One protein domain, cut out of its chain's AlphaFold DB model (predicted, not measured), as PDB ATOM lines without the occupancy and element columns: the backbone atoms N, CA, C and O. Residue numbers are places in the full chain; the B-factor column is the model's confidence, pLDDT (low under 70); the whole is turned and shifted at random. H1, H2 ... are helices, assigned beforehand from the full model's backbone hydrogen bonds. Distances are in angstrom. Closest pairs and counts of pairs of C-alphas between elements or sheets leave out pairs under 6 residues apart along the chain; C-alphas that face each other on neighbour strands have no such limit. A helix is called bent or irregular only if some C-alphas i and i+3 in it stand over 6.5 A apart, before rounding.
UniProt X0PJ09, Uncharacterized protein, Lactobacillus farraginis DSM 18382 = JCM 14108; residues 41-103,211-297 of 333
ATOM      1  N   LYS A  41     187.546 189.842 155.285       83.25
ATOM      2  CA  LYS A  41     187.037 190.063 153.928       83.25
ATOM      3  C   LYS A  41     185.642 190.688 153.937       83.25
ATOM      4  O   LYS A  41     185.401 191.606 153.158       83.25
ATOM      5  N   GLU A  42     184.748 190.226 154.807       78.75
ATOM      6  CA  GLU A  42     183.431 190.844 155.004       78.75
ATOM      7  C   GLU A  42     183.555 192.267 155.538       78.75
ATOM      8  O   GLU A  42     182.921 193.160 154.994       78.75
ATOM      9  N   ILE A  43     184.431 192.513 156.517       79.38
ATOM     10  CA  ILE A  43     184.700 193.860 157.045       79.38
ATOM     11  C   ILE A  43     185.174 194.790 155.922       79.38
ATOM     12  O   ILE A  43     184.645 195.888 155.762       79.38
ATOM     13  N   LEU A  44     186.136 194.344 155.107       84.19
ATOM     14  CA  LEU A  44     186.611 195.096 153.943       84.19
ATOM     15  C   LEU A  44     185.481 195.378 152.953       84.19
ATOM     16  O   LEU A  44     185.308 196.523 152.540       84.19
ATOM     17  N   ARG A  45     184.707 194.354 152.580       84.62
ATOM     18  CA  ARG A  45     183.610 194.492 151.620       84.62
ATOM     19  C   ARG A  45     182.552 195.458 152.138       84.62
ATOM     20  O   ARG A  45     182.163 196.364 151.414       84.62
ATOM     21  N   ASP A  46     182.121 195.293 153.376       78.31
ATOM     22  CA  ASP A  46     180.964 195.999 153.909       78.31
ATOM     23  C   ASP A  46     181.301 197.450 154.292       78.31
ATOM     24  O   ASP A  46     180.412 198.293 154.258       78.31
ATOM     25  N   ASN A  47     182.572 197.774 154.572       81.19
ATOM     26  CA  ASN A  47     183.028 199.166 154.711       81.19
ATOM     27  C   ASN A  47     183.346 199.829 153.363       81.19
ATOM     28  O   ASN A  47     183.179 201.038 153.224       81.19
ATOM     29  N   THR A  48     183.802 199.069 152.360       83.62
ATOM     30  CA  THR A  48     184.169 199.633 151.047       83.62
ATOM     31  C   THR A  48     182.945 199.820 150.155       83.62
ATOM     32  O   THR A  48     182.768 200.879 149.560       83.62
ATOM     33  N   PHE A  49     182.066 198.822 150.085       84.25
ATOM     34  CA  PHE A  49     180.872 198.815 149.241       84.25
ATOM     35  C   PHE A  49     179.637 199.295 150.007       84.25
ATOM     36  O   PHE A  49     178.582 198.661 149.993       84.25
ATOM     37  N   THR A  50     179.767 200.438 150.679       83.69
ATOM     38  CA  THR A  50     178.623 201.121 151.285       83.69
ATOM     39  C   THR A  50     177.902 201.981 150.253       83.69
ATOM     40  O   THR A  50     178.484 202.499 149.298       83.69
ATOM     41  N   LEU A  51     176.610 202.196 150.486       82.38
ATOM     42  CA  LEU A  51     175.803 203.124 149.699       82.38
ATOM     43  C   LEU A  51     176.349 204.562 149.765       82.38
ATOM     44  O   LEU A  51     176.279 205.296 148.786       82.38
ATOM     45  N   PHE A  52     176.946 204.946 150.893       84.38
ATOM     46  CA  PHE A  52     177.599 206.243 151.057       84.38
ATOM     47  C   PHE A  52     178.858 206.370 150.201       84.38
ATOM     48  O   PHE A  52     179.035 207.391 149.544       84.38
ATOM     49  N   ASN A  53     179.674 205.318 150.108       87.88
ATOM     50  CA  ASN A  53     180.814 205.309 149.196       87.88
ATOM     51  C   ASN A  53     180.368 205.378 147.734       87.88
ATOM     52  O   ASN A  53     180.987 206.089 146.948       87.88
ATOM     53  N   LEU A  54     179.257 204.726 147.376       89.19
ATOM     54  CA  LEU A  54     178.663 204.878 146.048       89.19
ATOM     55  C   LEU A  54     178.244 206.335 145.779       89.19
ATOM     56  O   LEU A  54     178.565 206.871 144.720       89.19
ATOM     57  N   ILE A  55     177.586 206.996 146.738       89.19
ATOM     58  CA  ILE A  55     177.237 208.422 146.636       89.19
ATOM     59  C   ILE A  55     178.506 209.272 146.485       89.19
ATOM     60  O   ILE A  55     178.565 210.102 145.583       89.19
ATOM     61  N   ASN A  56     179.541 209.033 147.294       90.88
ATOM     62  CA  ASN A  56     180.818 209.742 147.206       90.88
ATOM     63  C   ASN A  56     181.459 209.591 145.818       90.88
ATOM     64  O   ASN A  56     181.914 210.584 145.254       90.88
ATOM     65  N   VAL A  57     181.434 208.393 145.223       92.56
ATOM     66  CA  VAL A  57     181.926 208.156 143.853       92.56
ATOM     67  C   VAL A  57     181.117 208.950 142.821       92.56
ATOM     68  O   VAL A  57     181.709 209.594 141.954       92.56
ATOM     69  N   VAL A  58     179.783 208.966 142.928       93.44
ATOM     70  CA  VAL A  58     178.912 209.741 142.025       93.44
ATOM     71  C   VAL A  58     179.176 211.244 142.154       93.44
ATOM     72  O   VAL A  58     179.379 211.922 141.147       93.44
ATOM     73  N   LEU A  59     179.238 211.774 143.379       92.94
ATOM     74  CA  LEU A  59     179.576 213.179 143.627       92.94
ATOM     75  C   LEU A  59     180.984 213.513 143.123       92.94
ATOM     76  O   LEU A  59     181.196 214.572 142.537       92.94
ATOM     77  N   GLY A  60     181.932 212.593 143.293       94.44
ATOM     78  CA  GLY A  60     183.292 212.703 142.784       94.44
ATOM     79  C   GLY A  60     183.332 212.838 141.265       94.44
ATOM     80  O   GLY A  60     183.996 213.734 140.749       94.44
ATOM     81  N   ALA A  61     182.564 212.014 140.550       94.94
ATOM     82  CA  ALA A  61     182.430 212.106 139.098       94.94
ATOM     83  C   ALA A  61     181.832 213.454 138.657       94.94
ATOM     84  O   ALA A  61     182.327 214.067 137.709       94.94
ATOM     85  N   LEU A  62     180.825 213.965 139.379       93.50
ATOM     86  CA  LEU A  62     180.246 215.286 139.114       93.50
ATOM     87  C   LEU A  62     181.264 216.416 139.326       93.50
ATOM     88  O   LEU A  62     181.365 217.312 138.493       93.50
ATOM     89  N   VAL A  63     182.055 216.378 140.403       94.31
ATOM     90  CA  VAL A  63     183.120 217.371 140.636       94.31
ATOM     91  C   VAL A  63     184.208 217.266 139.573       94.31
ATOM     92  O   VAL A  63     184.656 218.295 139.065       94.31
ATOM     93  N   PHE A  64     184.609 216.052 139.199       94.00
ATOM     94  CA  PHE A  64     185.599 215.821 138.150       94.00
ATOM     95  C   PHE A  64     185.157 216.447 136.819       94.00
ATOM     96  O   PHE A  64     185.955 217.124 136.172       94.00
ATOM     97  N   TYR A  65     183.873 216.318 136.465       93.19
ATOM     98  CA  TYR A  65     183.288 216.950 135.279       93.19
ATOM     99  C   TYR A  65     183.438 218.482 135.269       93.19
ATOM    100  O   TYR A  65     183.627 219.075 134.211       93.19
ATOM    101  N   THR A  66     183.432 219.140 136.434       91.31
ATOM    102  CA  THR A  66     183.617 220.604 136.515       91.31
ATOM    103  C   THR A  66     185.051 221.076 136.247       91.31
ATOM    104  O   THR A  66     185.289 222.282 136.173       91.31
ATOM    105  N   GLY A  67     186.026 220.162 136.169       89.19
ATOM    106  CA  GLY A  67     187.454 220.482 136.050       89.19
ATOM    107  C   GLY A  67     188.098 221.003 137.344       89.19
ATOM    108  O   GLY A  67     189.295 221.293 137.370       89.19
ATOM    109  N   SER A  68     187.345 221.111 138.445       89.19
ATOM    110  CA  SER A  68     187.873 221.584 139.728       89.19
ATOM    111  C   SER A  68     188.509 220.452 140.540       89.19
ATOM    112  O   SER A  68     187.946 219.964 141.521       89.19
ATOM    113  N   TYR A  69     189.729 220.052 140.171       88.75
ATOM    114  CA  TYR A  69     190.449 218.970 140.860       88.75
ATOM    115  C   TYR A  69     190.736 219.263 142.338       88.75
ATOM    116  O   TYR A  69     190.778 218.344 143.151       88.75
ATOM    117  N   LYS A  70     190.869 220.540 142.721       89.31
ATOM    118  CA  LYS A  70     191.029 220.937 144.133       89.31
ATOM    119  C   LYS A  70     189.828 220.517 144.981       89.31
ATOM    120  O   LYS A  70     189.994 220.137 146.134       89.31
ATOM    121  N   ASN A  71     188.632 220.530 144.397       88.94
ATOM    122  CA  ASN A  71     187.420 220.131 145.096       88.94
ATOM    123  C   ASN A  71     187.268 218.610 145.194       88.94
ATOM    124  O   ASN A  71     186.374 218.182 145.900       88.94
ATOM    125  N   LEU A  72     188.126 217.790 144.569       92.00
ATOM    126  CA  LEU A  72     188.130 216.329 144.761       92.00
ATOM    127  C   LEU A  72     188.800 215.897 146.072       92.00
ATOM    128  O   LEU A  72     188.728 214.723 146.424       92.00
ATOM    129  N   LEU A  73     189.422 216.818 146.822       90.94
ATOM    130  CA  LEU A  73     190.084 216.507 148.095       90.94
ATOM    131  C   LEU A  73     189.157 215.806 149.105       90.94
ATOM    132  O   LEU A  73     189.644 215.016 149.915       90.94
ATOM    133  N   PHE A  74     187.835 216.018 149.033       89.69
ATOM    134  CA  PHE A  74     186.885 215.305 149.896       89.69
ATOM    135  C   PHE A  74     186.909 213.785 149.683       89.69
ATOM    136  O   PHE A  74     186.733 213.054 150.650       89.69
ATOM    137  N   LEU A  75     187.176 213.296 148.462       90.75
ATOM    138  CA  LEU A  75     187.316 211.858 148.205       90.75
ATOM    139  C   LEU A  75     188.509 211.284 148.963       90.75
ATOM    140  O   LEU A  75     188.433 210.168 149.463       90.75
ATOM    141  N   GLY A  76     189.593 212.057 149.082       90.25
ATOM    142  CA  GLY A  76     190.737 211.689 149.910       90.25
ATOM    143  C   GLY A  76     190.344 211.569 151.381       90.25
ATOM    144  O   GLY A  76     190.667 210.573 152.021       90.25
ATOM    145  N   ILE A  77     189.589 212.541 151.904       88.19
ATOM    146  CA  ILE A  77     189.085 212.513 153.287       88.19
ATOM    147  C   ILE A  77     188.179 211.291 153.512       88.19
ATOM    148  O   ILE A  77     188.410 210.542 154.459       88.19
ATOM    149  N   ALA A  78     187.214 211.039 152.623       86.94
ATOM    150  CA  ALA A  78     186.311 209.885 152.694       86.94
ATOM    151  C   ALA A  78     187.067 208.544 152.604       86.94
ATOM    152  O   ALA A  78     186.784 207.596 153.342       86.94
ATOM    153  N   PHE A  79     188.084 208.472 151.742       89.88
ATOM    154  CA  PHE A  79     188.965 207.313 151.617       89.88
ATOM    155  C   PHE A  79     189.737 207.042 152.913       89.88
ATOM    156  O   PHE A  79     189.721 205.917 153.414       89.88
ATOM    157  N   PHE A  80     190.363 208.065 153.503       89.44
ATOM    158  CA  PHE A  80     191.055 207.914 154.785       89.44
ATOM    159  C   PHE A  80     190.092 207.558 155.918       89.44
ATOM    160  O   PHE A  80     190.439 206.714 156.741       89.44
ATOM    161  N   ASN A  81     188.884 208.127 155.947       86.19
ATOM    162  CA  ASN A  81     187.866 207.776 156.937       86.19
ATOM    163  C   ASN A  81     187.475 206.292 156.832       86.19
ATOM    164  O   ASN A  81     187.489 205.569 157.826       86.19
ATOM    165  N   THR A  82     187.263 205.801 155.607       86.31
ATOM    166  CA  THR A  82     186.989 204.380 155.334       86.31
ATOM    167  C   THR A  82     188.146 203.485 155.785       86.31
ATOM    168  O   THR A  82     187.925 202.477 156.455       86.31
ATOM    169  N   ILE A  83     189.397 203.858 155.484       89.00
ATOM    170  CA  ILE A  83     190.585 203.117 155.942       89.00
ATOM    171  C   ILE A  83     190.655 203.080 157.466       89.00
ATOM    172  O   ILE A  83     190.886 202.017 158.044       89.00
ATOM    173  N   ILE A  84     190.475 204.227 158.121       86.88
ATOM    174  CA  ILE A  84     190.491 204.325 159.579       86.88
ATOM    175  C   ILE A  84     189.399 203.424 160.162       86.88
ATOM    176  O   ILE A  84     189.691 202.667 161.088       86.88
ATOM    177  N   GLY A  85     188.196 203.431 159.582       83.25
ATOM    178  CA  GLY A  85     187.095 202.556 159.975       83.25
ATOM    179  C   GLY A  85     187.441 201.071 159.856       83.25
ATOM    180  O   GLY A  85     187.333 200.337 160.837       83.25
ATOM    181  N   ILE A  86     187.977 200.641 158.708       85.75
ATOM    182  CA  ILE A  86     188.420 199.255 158.481       85.75
ATOM    183  C   ILE A  86     189.504 198.852 159.489       85.75
ATOM    184  O   ILE A  86     189.435 197.779 160.088       85.75
ATOM    185  N   ILE A  87     190.512 199.704 159.704       87.44
ATOM    186  CA  ILE A  87     191.593 199.429 160.658       87.44
ATOM    187  C   ILE A  87     191.034 199.298 162.077       87.44
ATOM    188  O   ILE A  87     191.441 198.389 162.805       87.44
ATOM    189  N   GLN A  88     190.127 200.187 162.484       82.69
ATOM    190  CA  GLN A  88     189.503 200.149 163.805       82.69
ATOM    191  C   GLN A  88     188.651 198.891 163.990       82.69
ATOM    192  O   GLN A  88     188.796 198.213 165.005       82.69
ATOM    193  N   GLU A  89     187.834 198.520 163.005       82.94
ATOM    194  CA  GLU A  89     187.003 197.316 163.075       82.94
ATOM    195  C   GLU A  89     187.860 196.040 163.119       82.94
ATOM    196  O   GLU A  89     187.635 195.180 163.970       82.94
ATOM    197  N   ILE A  90     188.920 195.944 162.305       84.88
ATOM    198  CA  ILE A  90     189.860 194.808 162.343       84.88
ATOM    199  C   ILE A  90     190.591 194.730 163.690       84.88
ATOM    200  O   ILE A  90     190.791 193.636 164.222       84.88
ATOM    201  N   ARG A  91     191.026 195.867 164.250       83.25
ATOM    202  CA  ARG A  91     191.683 195.899 165.568       83.25
ATOM    203  C   ARG A  91     190.742 195.395 166.659       83.25
ATOM    204  O   ARG A  91     191.153 194.538 167.438       83.25
ATOM    205  N   SER A  92     189.501 195.872 166.660       80.19
ATOM    206  CA  SER A  92     188.454 195.439 167.588       80.19
ATOM    207  C   SER A  92     188.156 193.942 167.448       80.19
ATOM    208  O   SER A  92     188.203 193.219 168.442       80.19
ATOM    209  N   LYS A  93     187.975 193.440 166.215       80.25
ATOM    210  CA  LYS A  93     187.791 192.005 165.927       80.25
ATOM    211  C   LYS A  93     188.919 191.160 166.519       80.25
ATOM    212  O   LYS A  93     188.670 190.227 167.269       80.25
ATOM    213  N   ARG A  94     190.176 191.519 166.235       81.06
ATOM    214  CA  ARG A  94     191.354 190.771 166.712       81.06
ATOM    215  C   ARG A  94     191.453 190.722 168.234       81.06
ATOM    216  O   ARG A  94     192.012 189.770 168.766       81.06
ATOM    217  N   GLN A  95     190.991 191.759 168.930       77.19
ATOM    218  CA  GLN A  95     190.963 191.761 170.392       77.19
ATOM    219  C   GLN A  95     189.919 190.778 170.923       77.19
ATOM    220  O   GLN A  95     190.234 190.023 171.839       77.19
ATOM    221  N   VAL A  96     188.732 190.737 170.311       76.50
ATOM    222  CA  VAL A  96     187.674 189.776 170.653       76.50
ATOM    223  C   VAL A  96     188.112 188.340 170.346       76.50
ATOM    224  O   VAL A  96     188.073 187.503 171.240       76.50
ATOM    225  N   ASP A  97     188.633 188.066 169.145       75.75
ATOM    226  CA  ASP A  97     189.077 186.715 168.755       75.75
ATOM    227  C   ASP A  97     190.159 186.165 169.699       75.75
ATOM    228  O   ASP A  97     190.139 184.998 170.076       75.75
ATOM    229  N   LYS A  98     191.105 187.011 170.130       74.19
ATOM    230  CA  LYS A  98     192.127 186.608 171.106       74.19
ATOM    231  C   LYS A  98     191.524 186.235 172.456       74.19
ATOM    232  O   LYS A  98     192.049 185.346 173.112       74.19
ATOM    233  N   MET A  99     190.464 186.918 172.888       71.56
ATOM    234  CA  MET A  99     189.778 186.578 174.137       71.56
ATOM    235  C   MET A  99     189.022 185.253 174.022       71.56
ATOM    236  O   MET A  99     189.035 184.494 174.983       71.56
ATOM    237  N   VAL A 100     188.437 184.952 172.857       68.56
ATOM    238  CA  VAL A 100     187.824 183.644 172.561       68.56
ATOM    239  C   VAL A 100     188.861 182.531 172.680       68.56
ATOM    240  O   VAL A 100     188.682 181.627 173.488       68.56
ATOM    241  N   LEU A 101     189.998 182.659 171.993       65.31
ATOM    242  CA  LEU A 101     191.071 181.656 172.034       65.31
ATOM    243  C   LEU A 101     191.701 181.481 173.427       65.31
ATOM    244  O   LEU A 101     192.204 180.413 173.751       65.31
ATOM    245  N   LEU A 102     191.722 182.533 174.253       61.62
ATOM    246  CA  LEU A 102     192.202 182.445 175.638       61.62
ATOM    247  C   LEU A 102     191.176 181.813 176.587       61.62
ATOM    248  O   LEU A 102     191.563 181.325 177.646       61.62
ATOM    249  N   ALA A 103     189.889 181.878 176.244       60.44
ATOM    250  CA  ALA A 103     188.809 181.267 177.009       60.44
ATOM    251  C   ALA A 103     188.574 179.799 176.619       60.44
ATOM    252  O   ALA A 103     188.066 179.034 177.436       60.44
ATOM    253  N   ILE A 211     168.650 192.953 165.046       79.69
ATOM    254  CA  ILE A 211     167.598 193.968 164.955       79.69
ATOM    255  C   ILE A 211     168.223 195.371 164.893       79.69
ATOM    256  O   ILE A 211     167.747 196.221 164.138       79.69
ATOM    257  N   LEU A 212     169.319 195.613 165.612       83.00
ATOM    258  CA  LEU A 212     170.089 196.854 165.609       83.00
ATOM    259  C   LEU A 212     170.687 197.111 164.230       83.00
ATOM    260  O   LEU A 212     170.485 198.193 163.678       83.00
ATOM    261  N   LEU A 213     171.363 196.119 163.639       78.81
ATOM    262  CA  LEU A 213     171.916 196.245 162.289       78.81
ATOM    263  C   LEU A 213     170.808 196.455 161.250       78.81
ATOM    264  O   LEU A 213     170.936 197.319 160.383       78.81
ATOM    265  N   ASN A 214     169.683 195.748 161.370       83.19
ATOM    266  CA  ASN A 214     168.511 195.955 160.516       83.19
ATOM    267  C   ASN A 214     167.930 197.369 160.666       83.19
ATOM    268  O   ASN A 214     167.565 198.006 159.675       83.19
ATOM    269  N   THR A 215     167.891 197.891 161.891       86.06
ATOM    270  CA  THR A 215     167.421 199.247 162.190       86.06
ATOM    271  C   THR A 215     168.366 200.295 161.610       86.06
ATOM    272  O   THR A 215     167.905 201.228 160.957       86.06
ATOM    273  N   ILE A 216     169.680 200.121 161.757       84.50
ATOM    274  CA  ILE A 216     170.689 200.998 161.148       84.50
ATOM    275  C   ILE A 216     170.577 200.960 159.627       84.50
ATOM    276  O   ILE A 216     170.537 202.010 158.996       84.50
ATOM    277  N   ASN A 217     170.428 199.778 159.026       83.06
ATOM    278  CA  ASN A 217     170.209 199.644 157.586       83.06
ATOM    279  C   ASN A 217     168.921 200.345 157.136       83.06
ATOM    280  O   ASN A 217     168.892 200.965 156.071       83.06
ATOM    281  N   ARG A 218     167.856 200.300 157.943       88.06
ATOM    282  CA  ARG A 218     166.627 201.063 157.695       88.06
ATOM    283  C   ARG A 218     166.875 202.571 157.797       88.06
ATOM    284  O   ARG A 218     166.423 203.290 156.913       88.06
ATOM    285  N   ILE A 219     167.622 203.046 158.796       88.75
ATOM    286  CA  ILE A 219     168.012 204.460 158.926       88.75
ATOM    287  C   ILE A 219     168.826 204.903 157.705       88.75
ATOM    288  O   ILE A 219     168.492 205.909 157.092       88.75
ATOM    289  N   ILE A 220     169.832 204.127 157.292       85.44
ATOM    290  CA  ILE A 220     170.652 204.400 156.102       85.44
ATOM    291  C   ILE A 220     169.773 204.487 154.849       85.44
ATOM    292  O   ILE A 220     169.909 205.429 154.066       85.44
ATOM    293  N   LYS A 221     168.828 203.553 154.672       87.06
ATOM    294  CA  LYS A 221     167.864 203.590 153.561       87.06
ATOM    295  C   LYS A 221     167.005 204.854 153.599       87.06
ATOM    296  O   LYS A 221     166.898 205.531 152.583       87.06
ATOM    297  N   VAL A 222     166.429 205.199 154.753       90.81
ATOM    298  CA  VAL A 222     165.610 206.414 154.914       90.81
ATOM    299  C   VAL A 222     166.427 207.666 154.601       90.81
ATOM    300  O   VAL A 222     165.995 208.484 153.795       90.81
ATOM    301  N   LEU A 223     167.631 207.792 155.164       89.00
ATOM    302  CA  LEU A 223     168.518 208.923 154.896       89.00
ATOM    303  C   LEU A 223     168.869 209.028 153.414       89.00
ATOM    304  O   LEU A 223     168.885 210.124 152.873       89.00
ATOM    305  N   THR A 224     169.066 207.905 152.730       85.44
ATOM    306  CA  THR A 224     169.307 207.891 151.281       85.44
ATOM    307  C   THR A 224     168.109 208.431 150.506       85.44
ATOM    308  O   THR A 224     168.276 209.297 149.646       85.44
ATOM    309  N   TYR A 225     166.899 207.968 150.835       88.94
ATOM    310  CA  TYR A 225     165.669 208.459 150.212       88.94
ATOM    311  C   TYR A 225     165.416 209.948 150.472       88.94
ATOM    312  O   TYR A 225     164.712 210.572 149.690       88.94
ATOM    313  N   VAL A 226     165.999 210.527 151.526       91.44
ATOM    314  CA  VAL A 226     165.913 211.965 151.828       91.44
ATOM    315  C   VAL A 226     167.032 212.763 151.147       91.44
ATOM    316  O   VAL A 226     166.767 213.803 150.542       91.44
ATOM    317  N   ILE A 227     168.277 212.283 151.209       90.81
ATOM    318  CA  ILE A 227     169.468 212.981 150.700       90.81
ATOM    319  C   ILE A 227     169.416 213.132 149.177       90.81
ATOM    320  O   ILE A 227     169.782 214.190 148.670       90.81
ATOM    321  N   ILE A 228     168.950 212.118 148.439       90.50
ATOM    322  CA  ILE A 228     168.921 212.175 146.968       90.50
ATOM    323  C   ILE A 228     167.961 213.272 146.462       90.50
ATOM    324  O   ILE A 228     168.424 214.158 145.737       90.50
ATOM    325  N   PRO A 229     166.664 213.304 146.844       93.56
ATOM    326  CA  PRO A 229     165.764 214.385 146.445       93.56
ATOM    327  C   PRO A 229     166.231 215.752 146.929       93.56
ATOM    328  O   PRO A 229     166.158 216.719 146.178       93.56
ATOM    329  N   LEU A 230     166.753 215.845 148.155       94.06
ATOM    330  CA  LEU A 230     167.250 217.112 148.678       94.06
ATOM    331  C   LEU A 230     168.458 217.620 147.880       94.06
ATOM    332  O   LEU A 230     168.524 218.806 147.568       94.06
ATOM    333  N   GLY A 231     169.371 216.731 147.481       93.81
ATOM    334  CA  GLY A 231     170.479 217.055 146.585       93.81
ATOM    335  C   GLY A 231     169.997 217.587 145.233       93.81
ATOM    336  O   GLY A 231     170.494 218.613 144.765       93.81
ATOM    337  N   LEU A 232     168.977 216.954 144.644       94.44
ATOM    338  CA  LEU A 232     168.351 217.421 143.401       94.44
ATOM    339  C   LEU A 232     167.687 218.794 143.569       94.44
ATOM    340  O   LEU A 232     167.876 219.668 142.725       94.44
ATOM    341  N   ILE A 233     166.959 219.011 144.668       96.00
ATOM    342  CA  ILE A 233     166.322 220.296 144.989       96.00
ATOM    343  C   ILE A 233     167.378 221.390 145.161       96.00
ATOM    344  O   ILE A 233     167.244 222.463 144.578       96.00
ATOM    345  N   LEU A 234     168.449 221.127 145.915       94.69
ATOM    346  CA  LEU A 234     169.544 222.081 146.119       94.69
ATOM    347  C   LEU A 234     170.255 222.417 144.806       94.69
ATOM    348  O   LEU A 234     170.572 223.579 144.556       94.69
ATOM    349  N   PHE A 235     170.475 221.416 143.955       95.25
ATOM    350  CA  PHE A 235     171.048 221.616 142.630       95.25
ATOM    351  C   PHE A 235     170.151 222.480 141.738       95.25
ATOM    352  O   PHE A 235     170.623 223.474 141.186       95.25
ATOM    353  N   ALA A 236     168.858 222.156 141.657       95.75
ATOM    354  CA  ALA A 236     167.881 222.931 140.899       95.75
ATOM    355  C   ALA A 236     167.787 224.373 141.417       95.75
ATOM    356  O   ALA A 236     167.869 225.312 140.632       95.75
ATOM    357  N   ALA A 237     167.700 224.564 142.735       94.62
ATOM    358  CA  ALA A 237     167.665 225.886 143.354       94.62
ATOM    359  C   ALA A 237     168.915 226.713 143.019       94.62
ATOM    360  O   ALA A 237     168.803 227.897 142.710       94.62
ATOM    361  N   LYS A 238     170.109 226.102 143.019       93.75
ATOM    362  CA  LYS A 238     171.342 226.798 142.623       93.75
ATOM    363  C   LYS A 238     171.355 227.156 141.141       93.75
ATOM    364  O   LYS A 238     171.800 228.255 140.820       93.75
ATOM    365  N   LEU A 239     170.865 226.271 140.275       94.25
ATOM    366  CA  LEU A 239     170.804 226.498 138.833       94.25
ATOM    367  C   LEU A 239     169.805 227.613 138.477       94.25
ATOM    368  O   LEU A 239     170.158 228.554 137.773       94.25
ATOM    369  N   PHE A 240     168.589 227.564 139.031       94.12
ATOM    370  CA  PHE A 240     167.570 228.604 138.835       94.12
ATOM    371  C   PHE A 240     167.904 229.921 139.549       94.12
ATOM    372  O   PHE A 240     167.436 230.976 139.136       94.12
ATOM    373  N   GLY A 241     168.754 229.881 140.576       89.12
ATOM    374  CA  GLY A 241     169.306 231.064 141.241       89.12
ATOM    375  C   GLY A 241     170.387 231.803 140.442       89.12
ATOM    376  O   GLY A 241     171.015 232.705 140.990       89.12
ATOM    377  N   GLY A 242     170.641 231.420 139.185       89.06
ATOM    378  CA  GLY A 242     171.582 232.101 138.290       89.06
ATOM    379  C   GLY A 242     173.043 231.668 138.436       89.06
ATOM    380  O   GLY A 242     173.927 232.345 137.917       89.06
ATOM    381  N   ASN A 243     173.328 230.563 139.136       89.31
ATOM    382  CA  ASN A 243     174.685 230.022 139.174       89.31
ATOM    383  C   ASN A 243     175.003 229.238 137.899       89.31
ATOM    384  O   ASN A 243     174.190 228.444 137.429       89.31
ATOM    385  N   ASP A 244     176.243 229.363 137.429       93.00
ATOM    386  CA  ASP A 244     176.777 228.485 136.391       93.00
ATOM    387  C   ASP A 244     176.714 227.015 136.830       93.00
ATOM    388  O   ASP A 244     176.887 226.699 138.014       93.00
ATOM    389  N   LEU A 245     176.562 226.105 135.863       92.56
ATOM    390  CA  LEU A 245     176.454 224.661 136.094       92.56
ATOM    391  C   LEU A 245     177.534 224.133 137.056       92.56
ATOM    392  O   LEU A 245     177.226 223.403 137.996       92.56
ATOM    393  N   ASN A 246     178.788 224.566 136.891       93.19
ATOM    394  CA  ASN A 246     179.892 224.153 137.761       93.19
ATOM    395  C   ASN A 246     179.707 224.621 139.211       93.19
ATOM    396  O   ASN A 246     179.944 223.853 140.141       93.19
ATOM    397  N   ARG A 247     179.258 225.863 139.429       91.31
ATOM    398  CA  ARG A 247     179.013 226.397 140.780       91.31
ATOM    399  C   ARG A 247     177.825 225.703 141.440       91.31
ATOM    400  O   ARG A 247     177.881 225.433 142.641       91.31
ATOM    401  N   ALA A 248     176.791 225.378 140.664       94.19
ATOM    402  CA  ALA A 248     175.663 224.591 141.142       94.19
ATOM    403  C   ALA A 248     176.113 223.187 141.581       94.19
ATOM    404  O   ALA A 248     175.836 222.801 142.714       94.19
ATOM    405  N   ILE A 249     176.893 222.474 140.755       93.88
ATOM    406  CA  ILE A 249     177.445 221.148 141.091       93.88
ATOM    407  C   ILE A 249     178.295 221.214 142.363       93.88
ATOM    408  O   ILE A 249     178.002 220.521 143.336       93.88
ATOM    409  N   LEU A 250     179.326 222.065 142.382       93.06
ATOM    410  CA  LEU A 250     180.258 222.171 143.509       93.06
ATOM    411  C   LEU A 250     179.533 222.531 144.806       93.06
ATOM    412  O   LEU A 250     179.802 221.968 145.867       93.06
ATOM    413  N   GLY A 251     178.580 223.452 144.706       91.69
ATOM    414  CA  GLY A 251     177.783 223.886 145.830       91.69
ATOM    415  C   GLY A 251     176.828 222.814 146.358       91.69
ATOM    416  O   GLY A 251     176.557 222.822 147.557       91.69
ATOM    417  N   THR A 252     176.276 221.956 145.502       94.19
ATOM    418  CA  THR A 252     175.417 220.841 145.928       94.19
ATOM    419  C   THR A 252     176.245 219.719 146.533       94.19
ATOM    420  O   THR A 252     175.897 219.222 147.597       94.19
ATOM    421  N   VAL A 253     177.376 219.371 145.912       92.81
ATOM    422  CA  VAL A 253     178.305 218.356 146.428       92.81
ATOM    423  C   VAL A 253     178.781 218.730 147.833       92.81
ATOM    424  O   VAL A 253     178.687 217.909 148.741       92.81
ATOM    425  N   ALA A 254     179.199 219.983 148.044       90.88
ATOM    426  CA  ALA A 254     179.629 220.468 149.356       90.88
ATOM    427  C   ALA A 254     178.535 220.329 150.431       90.88
ATOM    428  O   ALA A 254     178.834 219.963 151.565       90.88
ATOM    429  N   ALA A 255     177.271 220.586 150.076       91.56
ATOM    430  CA  ALA A 255     176.150 220.406 150.991       91.56
ATOM    431  C   ALA A 255     175.891 218.921 151.282       91.56
ATOM    432  O   ALA A 255     175.749 218.543 152.440       91.56
ATOM    433  N   MET A 256     175.880 218.075 150.248       91.62
ATOM    434  CA  MET A 256     175.587 216.648 150.382       91.62
ATOM    435  C   MET A 256     176.618 215.903 151.229       91.62
ATOM    436  O   MET A 256     176.223 215.080 152.048       91.62
ATOM    437  N   ILE A 257     177.911 216.210 151.081       88.31
ATOM    438  CA  ILE A 257     178.982 215.573 151.866       88.31
ATOM    439  C   ILE A 257     178.738 215.752 153.370       88.31
ATOM    440  O   ILE A 257     178.871 214.800 154.134       88.31
ATOM    441  N   GLY A 258     178.311 216.945 153.799       85.00
ATOM    442  CA  GLY A 258     178.030 217.228 155.209       85.00
ATOM    443  C   GLY A 258     176.828 216.471 155.789       85.00
ATOM    444  O   GLY A 258     176.660 216.446 157.004       85.00
ATOM    445  N   MET A 259     175.991 215.856 154.948       87.12
ATOM    446  CA  MET A 259     174.777 215.146 155.370       87.12
ATOM    447  C   MET A 259     174.977 213.633 155.507       87.12
ATOM    448  O   MET A 259     174.077 212.947 155.993       87.12
ATOM    449  N   ILE A 260     176.121 213.096 155.074       83.00
ATOM    450  CA  ILE A 260     176.397 211.658 155.069       83.00
ATOM    451  C   ILE A 260     176.923 211.224 156.450       83.00
ATOM    452  O   ILE A 260     178.010 211.643 156.851       83.00
ATOM    453  N   PRO A 261     176.216 210.352 157.195       78.56
ATOM    454  CA  PRO A 261     176.660 209.898 158.512       78.56
ATOM    455  C   PRO A 261     177.648 208.724 158.398       78.56
ATOM    456  O   PRO A 261     177.339 207.597 158.792       78.56
ATOM    457  N   GLU A 262     178.852 208.975 157.876       74.06
ATOM    458  CA  GLU A 262     179.874 207.933 157.654       74.06
ATOM    459  C   GLU A 262     180.250 207.176 158.945       74.06
ATOM    460  O   GLU A 262     180.550 205.984 158.915       74.06
ATOM    461  N   GLY A 263     180.168 207.839 160.105       76.62
ATOM    462  CA  GLY A 263     180.539 207.257 161.398       76.62
ATOM    463  C   GLY A 263     179.527 206.277 162.006       76.62
ATOM    464  O   GLY A 263     179.875 205.580 162.957       76.62
ATOM    465  N   LEU A 264     178.289 206.196 161.502       81.56
ATOM    466  CA  LEU A 264     177.212 205.441 162.164       81.56
ATOM    467  C   LEU A 264     177.496 203.929 162.235       81.56
ATOM    468  O   LEU A 264     177.348 203.307 163.291       81.56
ATOM    469  N   VAL A 265     177.916 203.340 161.112       73.50
ATOM    470  CA  VAL A 265     178.205 201.897 161.022       73.50
ATOM    471  C   VAL A 265     179.427 201.553 161.872       73.50
ATOM    472  O   VAL A 265     179.380 200.625 162.680       73.50
ATOM    473  N   LEU A 266     180.483 202.365 161.762       77.19
ATOM    474  CA  LEU A 266     181.722 202.198 162.517       77.19
ATOM    475  C   LEU A 266     181.486 202.241 164.032       77.19
ATOM    476  O   LEU A 266     181.940 201.352 164.752       77.19
ATOM    477  N   LEU A 267     180.747 203.248 164.513       83.06
ATOM    478  CA  LEU A 267     180.433 203.397 165.937       83.06
ATOM    479  C   LEU A 267     179.672 202.186 166.477       83.06
ATOM    480  O   LEU A 267     179.926 201.752 167.600       83.06
ATOM    481  N   THR A 268     178.779 201.608 165.675       81.00
ATOM    482  CA  THR A 268     177.999 200.433 166.076       81.00
ATOM    483  C   THR A 268     178.887 199.198 166.214       81.00
ATOM    484  O   THR A 268     178.892 198.573 167.277       81.00
ATOM    485  N   SER A 269     179.689 198.878 165.190       77.44
ATOM    486  CA  SER A 269     180.644 197.759 165.243       77.44
ATOM    487  C   SER A 269     181.631 197.912 166.403       77.44
ATOM    488  O   SER A 269     181.906 196.949 167.121       77.44
ATOM    489  N   MET A 270     182.133 199.130 166.633       81.19
ATOM    490  CA  MET A 270     183.044 199.420 167.739       81.19
ATOM    491  C   MET A 270     182.366 199.220 169.099       81.19
ATOM    492  O   MET A 270     182.951 198.602 169.986       81.19
ATOM    493  N   THR A 271     181.128 199.688 169.258       85.88
ATOM    494  CA  THR A 271     180.374 199.542 170.511       85.88
ATOM    495  C   THR A 271     180.111 198.072 170.834       85.88
ATOM    496  O   THR A 271     180.356 197.646 171.960       85.88
ATOM    497  N   LEU A 272     179.684 197.271 169.850       83.12
ATOM    498  CA  LEU A 272     179.475 195.828 170.028       83.12
ATOM    499  C   LEU A 272     180.767 195.109 170.430       83.12
ATOM    500  O   LEU A 272     180.761 194.307 171.362       83.12
ATOM    501  N   ALA A 273     181.891 195.437 169.790       80.69
ATOM    502  CA  ALA A 273     183.178 194.843 170.135       80.69
ATOM    503  C   ALA A 273     183.654 195.236 171.545       80.69
ATOM    504  O   ALA A 273     184.150 194.390 172.288       80.69
ATOM    505  N   VAL A 274     183.474 196.497 171.950       85.00
ATOM    506  CA  VAL A 274     183.787 196.950 173.316       85.00
ATOM    507  C   VAL A 274     182.911 196.241 174.348       85.00
ATOM    508  O   VAL A 274     183.427 195.786 175.370       85.00
ATOM    509  N   SER A 275     181.618 196.071 174.066       88.38
ATOM    510  CA  SER A 275     180.699 195.312 174.918       88.38
ATOM    511  C   SER A 275     181.115 193.844 175.051       88.38
ATOM    512  O   SER A 275     181.136 193.319 176.165       88.38
ATOM    513  N   ALA A 276     181.535 193.203 173.954       83.44
ATOM    514  CA  ALA A 276     182.065 191.839 173.978       83.44
ATOM    515  C   ALA A 276     183.321 191.732 174.855       83.44
ATOM    516  O   ALA A 276     183.414 190.849 175.706       83.44
ATOM    517  N   MET A 277     184.261 192.674 174.717       81.75
ATOM    518  CA  MET A 277     185.466 192.721 175.555       81.75
ATOM    519  C   MET A 277     185.145 192.933 177.039       81.75
ATOM    520  O   MET A 277     185.808 192.365 177.909       81.75
ATOM    521  N   HIS A 278     184.140 193.753 177.348       86.94
ATOM    522  CA  HIS A 278     183.701 193.986 178.724       86.94
ATOM    523  C   HIS A 278     183.099 192.728 179.359       86.94
ATOM    524  O   HIS A 278     183.426 192.404 180.501       86.94
ATOM    525  N   LEU A 279     182.270 191.993 178.613       87.62
ATOM    526  CA  LEU A 279     181.692 190.720 179.053       87.62
ATOM    527  C   LEU A 279     182.765 189.636 179.225       87.62
ATOM    528  O   LEU A 279     182.791 188.961 180.256       87.62
ATOM    529  N   ALA A 280     183.726 189.549 178.303       81.38
ATOM    530  CA  ALA A 280     184.831 188.598 178.392       81.38
ATOM    531  C   ALA A 280     185.665 188.797 179.671       81.38
ATOM    532  O   ALA A 280     185.992 187.834 180.365       81.38
ATOM    533  N   ARG A 281     185.933 190.051 180.064       82.50
ATOM    534  CA  ARG A 281     186.610 190.368 181.340       82.50
ATOM    535  C   ARG A 281     185.821 189.924 182.574       82.50
ATOM    536  O   ARG A 281     186.417 189.709 183.625       82.50
ATOM    537  N   LYS A 282     184.502 189.769 182.454       85.81
ATOM    538  CA  LYS A 282     183.614 189.236 183.497       85.81
ATOM    539  C   LYS A 282     183.425 187.716 183.412       85.81
ATOM    540  O   LYS A 282     182.518 187.193 184.047       85.81
ATOM    541  N   LYS A 283     184.297 187.009 182.681       80.69
ATOM    542  CA  LYS A 283     184.220 185.556 182.440       80.69
ATOM    543  C   LYS A 283     182.974 185.131 181.648       80.69
ATOM    544  O   LYS A 283     182.541 183.991 181.758       80.69
ATOM    545  N   THR A 284     182.406 186.026 180.841       83.19
ATOM    546  CA  THR A 284     181.301 185.712 179.927       83.19
ATOM    547  C   THR A 284     181.798 185.827 178.497       83.19
ATOM    548  O   THR A 284     182.049 186.927 178.005       83.19
ATOM    549  N   LEU A 285     181.961 184.692 177.823       79.44
ATOM    550  CA  LEU A 285     182.446 184.684 176.454       79.44
ATOM    551  C   LEU A 285     181.304 184.972 175.475       79.44
ATOM    552  O   LEU A 285     180.391 184.165 175.320       79.44
ATOM    553  N   VAL A 286     181.374 186.114 174.790       74.88
ATOM    554  CA  VAL A 286     180.455 186.428 173.691       74.88
ATOM    555  C   VAL A 286     180.979 185.768 172.428       74.88
ATOM    556  O   VAL A 286     182.000 186.191 171.887       74.88
ATOM    557  N   ARG A 287     180.272 184.737 171.970       64.69
ATOM    558  CA  ARG A 287     180.598 184.058 170.719       64.69
ATOM    559  C   ARG A 287     180.081 184.842 169.508       64.69
ATOM    560  O   ARG A 287     180.855 185.089 168.596       64.69
ATOM    561  N   ASP A 288     178.845 185.340 169.549       69.62
ATOM    562  CA  ASP A 288     178.222 186.105 168.458       69.62
ATOM    563  C   ASP A 288     177.879 187.550 168.882       69.62
ATOM    564  O   ASP A 288     177.289 187.768 169.940       69.62
ATOM    565  N   LEU A 289     178.250 188.563 168.086       74.56
ATOM    566  CA  LEU A 289     178.061 189.980 168.466       74.56
ATOM    567  C   LEU A 289     176.576 190.398 168.572       74.56
ATOM    568  O   LEU A 289     176.233 191.061 169.556       74.56
ATOM    569  N   PRO A 290     175.680 190.017 167.638       77.12
ATOM    570  CA  PRO A 290     174.230 190.125 167.796       77.12
ATOM    571  C   PRO A 290     173.676 189.542 169.101       77.12
ATOM    572  O   PRO A 290     172.696 190.076 169.615       77.12
ATOM    573  N   ALA A 291     174.307 188.526 169.701       78.75
ATOM    574  CA  ALA A 291     173.827 187.953 170.963       78.75
ATOM    575  C   ALA A 291     173.832 188.968 172.118       78.75
ATOM    576  O   ALA A 291     173.007 188.867 173.024       78.75
ATOM    577  N   ILE A 292     174.707 189.983 172.074       85.56
ATOM    578  CA  ILE A 292     174.705 191.088 173.046       85.56
ATOM    579  C   ILE A 292     173.400 191.882 172.950       85.56
ATOM    580  O   ILE A 292     172.829 192.257 173.973       85.56
ATOM    581  N   GLU A 293     172.923 192.135 171.730       84.19
ATOM    582  CA  GLU A 293     171.648 192.813 171.519       84.19
ATOM    583  C   GLU A 293     170.489 191.956 172.018       84.19
ATOM    584  O   GLU A 293     169.624 192.466 172.730       84.19
ATOM    585  N   THR A 294     170.475 190.673 171.655       82.75
ATOM    586  CA  THR A 294     169.429 189.748 172.091       82.75
ATOM    587  C   THR A 294     169.359 189.716 173.610       82.75
ATOM    588  O   THR A 294     168.293 189.962 174.160       82.75
ATOM    589  N   LEU A 295     170.499 189.531 174.290       86.12
ATOM    590  CA  LEU A 295     170.585 189.497 175.751       86.12
ATOM    591  C   LEU A 295     170.064 190.787 176.405       86.12
ATOM    592  O   LEU A 295     169.408 190.725 177.439       86.12
ATOM    593  N   ALA A 296     170.313 191.949 175.794       86.00
ATOM    594  CA  ALA A 296     169.821 193.237 176.287       86.00
ATOM    595  C   ALA A 296     168.293 193.409 176.170       86.00
ATOM    596  O   ALA A 296     167.742 194.331 176.770       86.00
ATOM    597  N   ARG A 297     167.618 192.553 175.394       83.50
ATOM    598  CA  ARG A 297     166.165 192.572 175.159       83.50
ATOM    599  C   ARG A 297     165.447 191.346 175.729       83.50
ATOM    600  O   ARG A 297     164.273 191.158 175.437       83.50
TER     601      ARG A 297
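This is residues 41 to 103 and 211 to 297 of the 333 residues of an uncharacterized protein of Lactobacillus farraginis DSM 18382 = JCM 14108 (UniProt X0PJ09). This is a long, loose bundle of helices, rod-like in outline: the two long helices H3 and H4 run along opposite sides, and between them H5 and H6 follow each other lengthwise in one row. H2 packs on H3 and H5, the short H1 packs on H3, and the short H7 stands crosswise beside H6. The printed part has 150 residues, with seven named helices, H1 to H7 in chain order, and no named strand; the class is all helix. The whole is loose, with a radius of gyration of the C-alphas of 19.6 A, and spans 65 by 30 by 19 A.

H3, residues 69 to 103, is the longest helix at 52.3 A from first to last C-alpha, and C-alpha 103 is at (188.809, 181.267, 177.009). H3 is irregular, but only just: C-alphas 71 and 74 are 6.8 A apart, and its line is a rough one. Before it come H1, residues 41 to 48, which begins with C-alpha 41 at (187.037, 190.063, 153.928), and H2, residues 51 to 65, 21.3 A long. H4, residues 211 to 240, measures 43.4 A. H5 holds residues 245 to 257, 18.4 A, and H6 residues 263 to 281, 26.8 A. H7, residues 290 to 296, ends with C-alpha 296 at (169.821, 193.237, 176.287).

H3 is the hub, touching three helices. With residues 85 to 99 alone it touches H6, the same way at a shallow tilt of 17 degrees; the closest C-alphas, of Ser 92 and Ala 273, are 5.9 A apart. H2 and H3 form a helical hairpin, H3 touching with residues 69 to 78 alone; the C-alphas of Gly 60 and Leu 72 come closest, at 6.4 A. With residues 82 to 90 alone H3 touches H1, closest at the C-alphas of Leu 44 and Ile 86, 6.4 A. H2 touches H5, opposite ways at a shallow tilt of 23 degrees, closest at the C-alphas of Leu 59 and Val 253, 6.0 A. H4 and H5 form a second helical hairpin, H4 touching with residues 227 to 239 alone; the C-alphas of Lys 238 and Ala 248 are 5.1 A apart. H6 and H7 only just touch, with 3 pairs of C-alphas within 8 A, the closest those of Leu 272 and Ile 292 at 7.4 A. H3 and H4 are apart. In H1, H2, H5, H6 and H7 every O i to N i+4 pair is within hydrogen-bond range; in H3 27 of 31 are, in H4 25 of 26.

The two C-alphas farthest apart, those of Ala 103 and Gly 242, are 66.2 A from each other. Residues 104 to 210 are not printed, and C-alphas 103 and 211 are 27.5 A apart across this cut. Of the links that are printed whole, H6 to H7 is short and the others are tight. The mean pLDDT of the printed part is 85.6; residues 100 to 103 and 287 to 288 are under 70.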